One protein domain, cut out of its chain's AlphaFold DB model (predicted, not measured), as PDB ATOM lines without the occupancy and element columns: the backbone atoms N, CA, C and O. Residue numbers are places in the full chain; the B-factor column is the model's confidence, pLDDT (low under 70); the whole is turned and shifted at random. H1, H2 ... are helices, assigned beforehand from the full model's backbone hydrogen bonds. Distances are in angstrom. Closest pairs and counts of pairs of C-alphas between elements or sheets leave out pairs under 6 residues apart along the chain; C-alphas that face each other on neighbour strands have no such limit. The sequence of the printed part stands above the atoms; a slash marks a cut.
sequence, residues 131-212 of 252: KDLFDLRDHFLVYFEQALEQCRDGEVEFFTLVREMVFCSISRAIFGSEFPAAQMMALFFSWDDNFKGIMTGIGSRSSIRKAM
ATOM      1  N   LYS A 131     -53.601   7.011  30.279       84.06
ATOM      2  CA  LYS A 131     -52.914   8.225  29.815       84.06
ATOM      3  C   LYS A 131     -51.412   8.216  30.117       84.06
ATOM      4  O   LYS A 131     -50.629   8.537  29.233       84.06
ATOM      5  N   ASP A 132     -51.023   7.765  31.306       82.19
ATOM      6  CA  ASP A 132     -49.619   7.755  31.740       82.19
ATOM      7  C   ASP A 132     -48.755   6.835  30.860       82.19
ATOM      8  O   ASP A 132     -47.594   7.134  30.583       82.19
ATOM      9  N   LEU A 133     -49.340   5.749  30.336       85.44
ATOM     10  CA  LEU A 133     -48.666   4.869  29.383       85.44
ATOM     11  C   LEU A 133     -48.440   5.550  28.026       85.44
ATOM     12  O   LEU A 133     -47.403   5.328  27.402       85.44
ATOM     13  N   PHE A 134     -49.398   6.357  27.559       88.31
ATOM     14  CA  PHE A 134     -49.243   7.116  26.317       88.31
ATOM     15  C   PHE A 134     -48.158   8.184  26.459       88.31
ATOM     16  O   PHE A 134     -47.283   8.259  25.601       88.31
ATOM     17  N   ASP A 135     -48.147   8.912  27.576       86.38
ATOM     18  CA  ASP A 135     -47.115   9.913  27.862       86.38
ATOM     19  C   ASP A 135     -45.723   9.251  27.972       86.38
ATOM     20  O   ASP A 135     -44.744   9.736  27.400       86.38
ATOM     21  N   LEU A 136     -45.625   8.088  28.631       87.88
ATOM     22  CA  LEU A 136     -44.381   7.315  28.712       87.88
ATOM     23  C   LEU A 136     -43.919   6.809  27.338       87.88
ATOM     24  O   LEU A 136     -42.724   6.855  27.041       87.88
ATOM     25  N   ARG A 137     -44.846   6.326  26.503       90.38
ATOM     26  CA  ARG A 137     -44.560   5.898  25.126       90.38
ATOM     27  C   ARG A 137     -44.007   7.059  24.311       90.38
ATOM     28  O   ARG A 137     -43.005   6.879  23.629       90.38
ATOM     29  N   ASP A 138     -44.642   8.221  24.379       91.25
ATOM     30  CA  ASP A 138     -44.253   9.383  23.582       91.25
ATOM     31  C   ASP A 138     -42.870   9.891  24.011       91.25
ATOM     32  O   ASP A 138     -42.007  10.124  23.165       91.25
ATOM     33  N   HIS A 139     -42.588   9.931  25.318       88.75
ATOM     34  CA  HIS A 139     -41.240  10.213  25.816       88.75
ATOM     35  C   HIS A 139     -40.210   9.172  25.365       88.75
ATOM     36  O   HIS A 139     -39.106   9.534  24.962       88.75
ATOM     37  N   PHE A 140     -40.551   7.882  25.422       91.50
ATOM     38  CA  PHE A 140     -39.667   6.817  24.956       91.50
ATOM     39  C   PHE A 140     -39.331   6.968  23.469       91.50
ATOM     40  O   PHE A 140     -38.159   6.870  23.116       91.50
ATOM     41  N   LEU A 141     -40.329   7.237  22.618       93.06
ATOM     42  CA  LEU A 141     -40.134   7.410  21.177       93.06
ATOM     43  C   LEU A 141     -39.197   8.576  20.872       93.06
ATOM     44  O   LEU A 141     -38.257   8.389  20.111       93.06
ATOM     45  N   VAL A 142     -39.372   9.721  21.537       92.25
ATOM     46  CA  VAL A 142     -38.485  10.882  21.359       92.25
ATOM     47  C   VAL A 142     -37.027  10.523  21.659       92.25
ATOM     48  O   VAL A 142     -36.136  10.830  20.870       92.25
ATOM     49  N   TYR A 143     -36.756   9.850  22.781       89.50
ATOM     50  CA  TYR A 143     -35.382   9.458  23.113       89.50
ATOM     51  C   TYR A 143     -34.839   8.358  22.201       89.50
ATOM     52  O   TYR A 143     -33.638   8.330  21.929       89.50
ATOM     53  N   PHE A 144     -35.705   7.463  21.730       90.88
ATOM     54  CA  PHE A 144     -35.327   6.386  20.828       90.88
ATOM     55  C   PHE A 144     -34.971   6.912  19.435       90.88
ATOM     56  O   PHE A 144     -33.939   6.534  18.889       90.88
ATOM     57  N   GLU A 145     -35.764   7.835  18.893       91.25
ATOM     58  CA  GLU A 145     -35.479   8.533  17.635       91.25
ATOM     59  C   GLU A 145     -34.165   9.313  17.727       91.25
ATOM     60  O   GLU A 145     -33.302   9.160  16.868       91.25
ATOM     61  N   GLN A 146     -33.936  10.044  18.822       87.88
ATOM     62  CA  GLN A 146     -32.658  10.727  19.059       87.88
ATOM     63  C   GLN A 146     -31.463   9.764  19.113       87.88
ATOM     64  O   GLN A 146     -30.377  10.095  18.637       87.88
ATOM     65  N   ALA A 147     -31.637   8.580  19.706       86.06
ATOM     66  CA  ALA A 147     -30.591   7.562  19.745       86.06
ATOM     67  C   ALA A 147     -30.325   6.963  18.353       86.06
ATOM     68  O   ALA A 147     -29.170   6.706  18.014       86.06
ATOM     69  N   LEU A 148     -31.371   6.791  17.535       86.81
ATOM     70  CA  LEU A 148     -31.259   6.354  16.142       86.81
ATOM     71  C   LEU A 148     -30.566   7.397  15.261       86.81
ATOM     72  O   LEU A 148     -29.730   7.032  14.445       86.81
ATOM     73  N   GLU A 149     -30.852   8.687  15.428       86.50
ATOM     74  CA  GLU A 149     -30.179   9.762  14.680       86.50
ATOM     75  C   GLU A 149     -28.684   9.852  14.998       86.50
ATOM     76  O   GLU A 149     -27.866  10.208  14.149       86.50
ATOM     77  N   GLN A 150     -28.303   9.501  16.226       81.12
ATOM     78  CA  GLN A 150     -26.904   9.439  16.648       81.12
ATOM     79  C   GLN A 150     -26.199   8.174  16.150       81.12
ATOM     80  O   GLN A 150     -24.998   8.001  16.395       81.12
ATOM     81  N   CYS A 151     -26.918   7.328  15.403       78.62
ATOM     82  CA  CYS A 151     -26.365   6.156  14.769       78.62
ATOM     83  C   CYS A 151     -25.432   6.486  13.629       78.62
ATOM     84  O   CYS A 151     -25.845   6.740  12.505       78.62
ATOM     85  N   ARG A 152     -24.132   6.452  13.937       72.44
ATOM     86  CA  ARG A 152     -23.084   6.546  12.928       72.44
ATOM     87  C   ARG A 152     -22.931   5.226  12.193       72.44
ATOM     88  O   ARG A 152     -23.028   4.158  12.796       72.44
ATOM     89  N   ASP A 153     -22.595   5.338  10.916       74.50
ATOM     90  CA  ASP A 153     -22.193   4.210  10.087       74.50
ATOM     91  C   ASP A 153     -21.008   3.474  10.726       74.50
ATOM     92  O   ASP A 153     -19.976   4.069  11.058       74.50
ATOM     93  N   GLY A 154     -21.167   2.169  10.930       77.69
ATOM     94  CA  GLY A 154     -20.157   1.315  11.536       77.69
ATOM     95  C   GLY A 154     -20.648  -0.117  11.710       77.69
ATOM     96  O   GLY A 154     -21.847  -0.386  11.749       77.69
ATOM     97  N   GLU A 155     -19.707  -1.049  11.821       79.81
ATOM     98  CA  GLU A 155     -20.021  -2.442  12.122       79.81
ATOM     99  C   GLU A 155     -20.222  -2.591  13.635       79.81
ATOM    100  O   GLU A 155     -19.281  -2.471  14.423       79.81
ATOM    101  N   VAL A 156     -21.473  -2.797  14.048       82.88
ATOM    102  CA  VAL A 156     -21.852  -2.994  15.452       82.88
ATOM    103  C   VAL A 156     -22.708  -4.248  15.561       82.88
ATOM    104  O   VAL A 156     -23.549  -4.534  14.709       82.88
ATOM    105  N   GLU A 157     -22.501  -5.006  16.632       87.69
ATOM    106  CA  GLU A 157     -23.305  -6.181  16.944       87.69
ATOM    107  C   GLU A 157     -24.746  -5.753  17.284       87.69
ATOM    108  O   GLU A 157     -24.973  -4.948  18.191       87.69
ATOM    109  N   PHE A 158     -25.721  -6.270  16.527       86.75
ATOM    110  CA  PHE A 158     -27.115  -5.814  16.574       86.75
ATOM    111  C   PHE A 158     -27.736  -5.928  17.969       86.75
ATOM    112  O   PHE A 158     -28.427  -5.008  18.409       86.75
ATOM    113  N   PHE A 159     -27.488  -7.028  18.687       86.69
ATOM    114  CA  PHE A 159     -28.056  -7.214  20.017       86.69
ATOM    115  C   PHE A 159     -27.515  -6.173  20.995       86.69
ATOM    116  O   PHE A 159     -28.292  -5.568  21.732       86.69
ATOM    117  N   THR A 160     -26.209  -5.916  20.972       85.69
ATOM    118  CA  THR A 160     -25.564  -4.881  21.786       85.69
ATOM    119  C   THR A 160     -26.129  -3.502  21.466       85.69
ATOM    120  O   THR A 160     -26.522  -2.794  22.391       85.69
ATOM    121  N   LEU A 161     -26.265  -3.153  20.185       86.81
ATOM    122  CA  LEU A 161     -26.817  -1.866  19.759       86.81
ATOM    123  C   LEU A 161     -28.253  -1.660  20.266       86.81
ATOM    124  O   LEU A 161     -28.543  -0.666  20.932       86.81
ATOM    125  N   VAL A 162     -29.153  -2.615  20.007       89.81
ATOM    126  CA  VAL A 162     -30.556  -2.538  20.455       89.81
ATOM    127  C   VAL A 162     -30.636  -2.473  21.975       89.81
ATOM    128  O   VAL A 162     -31.388  -1.669  22.524       89.81
ATOM    129  N   ARG A 163     -29.843  -3.294  22.666       88.62
ATOM    130  CA  ARG A 163     -29.804  -3.334  24.125       88.62
ATOM    131  C   ARG A 163     -29.396  -1.980  24.720       88.62
ATOM    132  O   ARG A 163     -30.039  -1.533  25.668       88.62
ATOM    133  N   GLU A 164     -28.376  -1.323  24.170       88.75
ATOM    134  CA  GLU A 164     -27.932   0.003  24.625       88.75
ATOM    135  C   GLU A 164     -28.969   1.095  24.331       88.75
ATOM    136  O   GLU A 164     -29.327   1.861  25.229       88.75
ATOM    137  N   MET A 165     -29.512   1.132  23.109       89.56
ATOM    138  CA  MET A 165     -30.517   2.126  22.715       89.56
ATOM    139  C   MET A 165     -31.786   2.018  23.560       89.56
ATOM    140  O   MET A 165     -32.274   3.024  24.078       89.56
ATOM    141  N   VAL A 166     -32.304   0.800  23.750       91.50
ATOM    142  CA  VAL A 166     -33.502   0.567  24.566       91.50
ATOM    143  C   VAL A 166     -33.243   0.965  26.015       91.50
ATOM    144  O   VAL A 166     -34.077   1.653  26.601       91.50
ATOM    145  N   PHE A 167     -32.086   0.610  26.587       90.94
ATOM    146  CA  PHE A 167     -31.750   0.976  27.963       90.94
ATOM    147  C   PHE A 167     -31.654   2.497  28.151       90.94
ATOM    148  O   PHE A 167     -32.263   3.046  29.074       90.94
ATOM    149  N   CYS A 168     -30.920   3.204  27.286       88.62
ATOM    150  CA  CYS A 168     -30.774   4.657  27.402       88.62
ATOM    151  C   CYS A 168     -32.111   5.388  27.177       88.62
ATOM    152  O   CYS A 168     -32.400   6.349  27.889       88.62
ATOM    153  N   SER A 169     -32.956   4.900  26.267       90.75
ATOM    154  CA  SER A 169     -34.261   5.514  25.979       90.75
ATOM    155  C   SER A 169     -35.269   5.282  27.107       90.75
ATOM    156  O   SER A 169     -35.884   6.232  27.588       90.75
ATOM    157  N   ILE A 170     -35.402   4.042  27.595       91.06
ATOM    158  CA  ILE A 170     -36.360   3.710  28.661       91.06
ATOM    159  C   ILE A 170     -35.973   4.367  29.989       91.06
ATOM    160  O   ILE A 170     -36.831   4.877  30.703       91.06
ATOM    161  N   SER A 171     -34.679   4.406  30.318       90.25
ATOM    162  CA  SER A 171     -34.219   4.997  31.574       90.25
ATOM    163  C   SER A 171     -34.446   6.507  31.606       90.25
ATOM    164  O   SER A 171     -34.890   7.024  32.625       90.25
ATOM    165  N   ARG A 172     -34.250   7.214  30.489       89.38
ATOM    166  CA  ARG A 172     -34.592   8.640  30.392       89.38
ATOM    167  C   ARG A 172     -36.092   8.900  30.342       89.38
ATOM    168  O   ARG A 172     -36.547   9.892  30.903       89.38
ATOM    169  N   ALA A 173     -36.868   8.015  29.722       88.38
ATOM    170  CA  ALA A 173     -38.324   8.124  29.725       88.38
ATOM    171  C   ALA A 173     -38.906   7.973  31.143       88.38
ATOM    172  O   ALA A 173     -39.824   8.702  31.507       88.38
ATOM    173  N   ILE A 174     -38.343   7.072  31.959       88.38
ATOM    174  CA  ILE A 174     -38.802   6.805  33.332       88.38
ATOM    175  C   ILE A 174     -38.238   7.817  34.341       88.38
ATOM    176  O   ILE A 174     -38.977   8.322  35.182       88.38
ATOM    177  N   PHE A 175     -36.932   8.098  34.294       87.88
ATOM    178  CA  PHE A 175     -36.233   8.897  35.313       87.88
ATOM    179  C   PHE A 175     -35.982  10.356  34.899       87.88
ATOM    180  O   PHE A 175     -35.489  11.142  35.707       87.88
ATOM    181  N   GLY A 176     -36.326  10.730  33.665       87.12
ATOM    182  CA  GLY A 176     -36.131  12.068  33.108       87.12
ATOM    183  C   GLY A 176     -34.847  12.226  32.283       87.12
ATOM    184  O   GLY A 176     -33.946  11.385  32.304       87.12
ATOM    185  N   SER A 177     -34.755  13.346  31.557       85.88
ATOM    186  CA  SER A 177     -33.649  13.667  30.635       85.88
ATOM    187  C   SER A 177     -32.278  13.724  31.311       85.88
ATOM    188  O   SER A 177     -31.278  13.314  30.721       85.88
ATOM    189  N   GLU A 178     -32.241  14.198  32.558       87.31
ATOM    190  CA  GLU A 178     -31.019  14.384  33.350       87.31
ATOM    191  C   GLU A 178     -30.458  13.072  33.914       87.31
ATOM    192  O   GLU A 178     -29.392  13.057  34.534       87.31
ATOM    193  N   PHE A 179     -31.159  11.953  33.719       87.44
ATOM    194  CA  PHE A 179     -30.703  10.669  34.219       87.44
ATOM    195  C   PHE A 179     -29.390  10.250  33.528       87.44
ATOM    196  O   PHE A 179     -29.323  10.224  32.292       87.44
ATOM    197  N   PRO A 180     -28.339   9.868  34.287       87.56
ATOM    198  CA  PRO A 180     -27.038   9.487  33.739       87.56
ATOM    199  C   PRO A 180     -27.067   8.066  33.149       87.56
ATOM    200  O   PRO A 180     -26.349   7.165  33.589       87.56
ATOM    201  N   ALA A 181     -27.897   7.867  32.125       86.06
ATOM    202  CA  ALA A 181     -28.208   6.573  31.529       86.06
ATOM    203  C   ALA A 181     -26.955   5.795  31.108       86.06
ATOM    204  O   ALA A 181     -26.826   4.626  31.450       86.06
ATOM    205  N   ALA A 182     -25.984   6.454  30.469       81.62
ATOM    206  CA  ALA A 182     -24.746   5.817  30.014       81.62
ATOM    207  C   ALA A 182     -23.914   5.211  31.161       81.62
ATOM    208  O   ALA A 182     -23.359   4.122  31.028       81.62
ATOM    209  N   GLN A 183     -23.831   5.910  32.298       84.00
ATOM    210  CA  GLN A 183     -23.076   5.444  33.467       84.00
ATOM    211  C   GLN A 183     -23.826   4.311  34.171       84.00
ATOM    212  O   GLN A 183     -23.237   3.296  34.545       84.00
ATOM    213  N   MET A 184     -25.146   4.458  34.297       86.69
ATOM    214  CA  MET A 184     -26.012   3.463  34.927       86.69
ATOM    215  C   MET A 184     -26.135   2.190  34.090       86.69
ATOM    216  O   MET A 184     -26.272   1.112  34.653       86.69
ATOM    217  N   MET A 185     -26.011   2.291  32.768       86.81
ATOM    218  CA  MET A 185     -26.023   1.163  31.842       86.81
ATOM    219  C   MET A 185     -24.865   0.198  32.095       86.81
ATOM    220  O   MET A 185     -25.075  -1.008  32.191       86.81
ATOM    221  N   ALA A 186     -23.650   0.726  32.269       83.38
ATOM    222  CA  ALA A 186     -22.481  -0.091  32.583       83.38
ATOM    223  C   ALA A 186     -22.660  -0.832  33.918       83.38
ATOM    224  O   ALA A 186     -22.386  -2.029  34.011       83.38
ATOM    225  N   LEU A 187     -23.187  -0.143  34.936       83.75
ATOM    226  CA  LEU A 187     -23.496  -0.754  36.228       83.75
ATOM    227  C   LEU A 187     -24.584  -1.821  36.096       83.75
ATOM    228  O   LEU A 187     -24.417  -2.924  36.614       83.75
ATOM    229  N   PHE A 188     -25.657  -1.519  35.367       86.12
ATOM    230  CA  PHE A 188     -26.776  -2.423  35.159       86.12
ATOM    231  C   PHE A 188     -26.345  -3.700  34.441       86.12
ATOM    232  O   PHE A 188     -26.591  -4.780  34.964       86.12
ATOM    233  N   PHE A 189     -25.636  -3.611  33.312       85.25
ATOM    234  CA  PHE A 189     -25.187  -4.810  32.598       85.25
ATOM    235  C   PHE A 189     -24.110  -5.576  33.358       85.25
ATOM    236  O   PHE A 189     -24.149  -6.800  33.375       85.25
ATOM    237  N   SER A 190     -23.223  -4.894  34.091       81.62
ATOM    238  CA  SER A 190     -22.287  -5.596  34.980       81.62
ATOM    239  C   SER A 190     -23.013  -6.388  36.073       81.62
ATOM    240  O   SER A 190     -22.561  -7.459  36.480       81.62
ATOM    241  N   TRP A 191     -24.142  -5.875  36.559       83.19
ATOM    242  CA  TRP A 191     -24.980  -6.562  37.529       83.19
ATOM    243  C   TRP A 191     -25.795  -7.688  36.870       83.19
ATOM    244  O   TRP A 191     -25.850  -8.778  37.438       83.19
ATOM    245  N   ASP A 192     -26.341  -7.471  35.670       82.56
ATOM    246  CA  ASP A 192     -27.149  -8.433  34.908       82.56
ATOM    247  C   ASP A 192     -26.322  -9.647  34.445       82.56
ATOM    248  O   ASP A 192     -26.708 -10.797  34.659       82.56
ATOM    249  N   ASP A 193     -25.103  -9.421  33.950       81.19
ATOM    250  CA  ASP A 193     -24.163 -10.489  33.588       81.19
ATOM    251  C   ASP A 193     -23.813 -11.365  34.805       81.19
ATOM    252  O   ASP A 193     -23.638 -12.585  34.709       81.19
ATOM    253  N   ASN A 194     -23.771 -10.751  35.991       76.62
ATOM    254  CA  ASN A 194     -23.528 -11.430  37.260       76.62
ATOM    255  C   ASN A 194     -24.812 -11.888  37.964       76.62
ATOM    256  O   ASN A 194     -24.728 -12.471  39.050       76.62
ATOM    257  N   PHE A 195     -25.988 -11.689  37.364       73.62
ATOM    258  CA  PHE A 195     -27.283 -11.894  38.007       73.62
ATOM    259  C   PHE A 195     -27.414 -13.303  38.581       73.62
ATOM    260  O   PHE A 195     -27.738 -13.491  39.754       73.62
ATOM    261  N   LYS A 196     -27.051 -14.319  37.791       69.38
ATOM    262  CA  LYS A 196     -27.064 -15.725  38.233       69.38
ATOM    263  C   LYS A 196     -26.129 -15.974  39.417       69.38
ATOM    264  O   LYS A 196     -26.478 -16.737  40.316       69.38
ATOM    265  N   GLY A 197     -24.957 -15.339  39.440       66.69
ATOM    266  CA  GLY A 197     -24.005 -15.443  40.546       66.69
ATOM    267  C   GLY A 197     -24.524 -14.773  41.817       66.69
ATOM    268  O   GLY A 197     -24.424 -15.344  42.903       66.69
ATOM    269  N   ILE A 198     -25.139 -13.597  41.686       67.44
ATOM    270  CA  ILE A 198     -25.743 -12.855  42.801       67.44
ATOM    271  C   ILE A 198     -26.911 -13.648  43.398       67.44
ATOM    272  O   ILE A 198     -26.958 -13.839  44.611       67.44
ATOM    273  N   MET A 199     -27.797 -14.181  42.555       64.50
ATOM    274  CA  MET A 199     -28.971 -14.951  42.982       64.50
ATOM    275  C   MET A 199     -28.627 -16.296  43.633       64.50
ATOM    276  O   MET A 199     -29.432 -16.834  44.390       64.50
ATOM    277  N   THR A 200     -27.444 -16.851  43.358       64.88
ATOM    278  CA  THR A 200     -26.984 -18.126  43.938       64.88
ATOM    279  C   THR A 200     -26.049 -17.946  45.136       64.88
ATOM    280  O   THR A 200     -25.640 -18.936  45.735       64.88
ATOM    281  N   GLY A 201     -25.705 -16.704  45.500       58.09
ATOM    282  CA  GLY A 201     -24.770 -16.403  46.591       58.09
ATOM    283  C   GLY A 201     -23.299 -16.718  46.282       58.09
ATOM    284  O   GLY A 201     -22.452 -16.550  47.153       58.09
ATOM    285  N   ILE A 202     -22.987 -17.148  45.054       56.03
ATOM    286  CA  ILE A 202     -21.631 -17.504  44.593       56.03
ATOM    287  C   ILE A 202     -20.908 -16.276  44.003       56.03
ATOM    288  O   ILE A 202     -19.681 -16.232  43.926       56.03
ATOM    289  N   GLY A 203     -21.651 -15.242  43.602       53.25
ATOM    290  CA  GLY A 203     -21.100 -14.009  43.044       53.25
ATOM    291  C   GLY A 203     -20.336 -13.183  44.083       53.25
ATOM    292  O   GLY A 203     -20.908 -12.730  45.076       53.25
ATOM    293  N   SER A 204     -19.047 -12.932  43.835       48.78
ATOM    294  CA  SER A 204     -18.234 -12.071  44.700       48.78
ATOM    295  C   SER A 204     -18.654 -10.599  44.595       48.78
ATOM    296  O   SER A 204     -18.634  -9.993  43.521       48.78
ATOM    297  N   ARG A 205     -18.938  -9.991  45.756       52.22
ATOM    298  CA  ARG A 205     -19.233  -8.556  45.943       52.22
ATOM    299  C   ARG A 205     -18.142  -7.626  45.392       52.22
ATOM    300  O   ARG A 205     -18.419  -6.455  45.136       52.22
ATOM    301  N   SER A 206     -16.914  -8.117  45.218       49.47
ATOM    302  CA  SER A 206     -15.787  -7.314  44.736       49.47
ATOM    303  C   SER A 206     -15.860  -6.987  43.244       49.47
ATOM    304  O   SER A 206     -15.248  -6.010  42.825       49.47
ATOM    305  N   SER A 207     -16.588  -7.773  42.442       47.34
ATOM    306  CA  SER A 207     -16.642  -7.574  40.986       47.34
ATOM    307  C   SER A 207     -17.470  -6.349  40.594       47.34
ATOM    308  O   SER A 207     -17.081  -5.635  39.680       47.34
ATOM    309  N   ILE A 208     -18.525  -6.021  41.353       48.75
ATOM    310  CA  ILE A 208     -19.366  -4.832  41.104       48.75
ATOM    311  C   ILE A 208     -18.599  -3.529  41.408       48.75
ATOM    312  O   ILE A 208     -18.764  -2.544  40.703       48.75
ATOM    313  N   ARG A 209     -17.703  -3.520  42.412       47.41
ATOM    314  CA  ARG A 209     -16.839  -2.349  42.689       47.41
ATOM    315  C   ARG A 209     -15.640  -2.241  41.747       47.41
ATOM    316  O   ARG A 209     -15.144  -1.142  41.535       47.41
ATOM    317  N   LYS A 210     -15.151  -3.365  41.213       46.38
ATOM    318  CA  LYS A 210     -14.027  -3.388  40.259       46.38
ATOM    319  C   LYS A 210     -14.459  -3.112  38.819       46.38
ATOM    320  O   LYS A 210     -13.630  -2.678  38.030       46.38
ATOM    321  N   ALA A 211     -15.740  -3.284  38.495       41.97
ATOM    322  CA  ALA A 211     -16.341  -2.866  37.231       41.97
ATOM    323  C   ALA A 211     -16.676  -1.363  37.206       41.97
ATOM    324  O   ALA A 211     -17.663  -0.955  36.604       41.97
ATOM    325  N   MET A 212     -15.848  -0.530  37.842       38.72
ATOM    326  CA  MET A 212     -15.716   0.872  37.464       38.72
ATOM    327  C   MET A 212     -14.578   0.920  36.435       38.72
ATOM    328  O   MET A 212     -13.427   1.169  36.804       38.72
TER     329      MET A 212
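This is residues 131 to 212 of the 252 residues of an uncharacterized protein of Piloderma croceum (strain F 1598) (UniProt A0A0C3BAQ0). Two long helices, H1 and H2, pack at a steep tilt, running opposite ways, and H3 leads from H2 toward short H4 and H5 at the far end. Residues 152 to 160 stick out, of which 158 to 160 belong to H2. The printed part has 82 residues with five named helices, H1 to H5 in order along the chain, which hold 60 of them, and no named strand; the class is all helix, and the whole is loose, with a radius of gyration of the C-alphas of 15.2 A and spans of 41 by 36 by 20 A.

H1, residues 131 to 149, begins at C-alpha (-52.914, 8.225, 29.815) and measures 27.4 A; H2, 158 to 175, 25.5 A; H3, 181 to 193, 17.7 A. H4 is 195 to 199; H5, 206 to 210, ends at (-14.027, -3.388, 40.259).

H1 touches H2, closest C-alphas Tyr 143 and Ser 169, 5.0 A. H2 touches H3, closest C-alphas Cys 168 and Ala 181, 5.2 A, a steep tilt of 60 degrees. H3 and H4 meet only through their link. Every O i to N i+4 pair is within hydrogen-bond range in H1, H2, H4 and H5; H3 has 8 of 9.

The printed part has no cut. Residues 196 to 212 have pLDDT under 70.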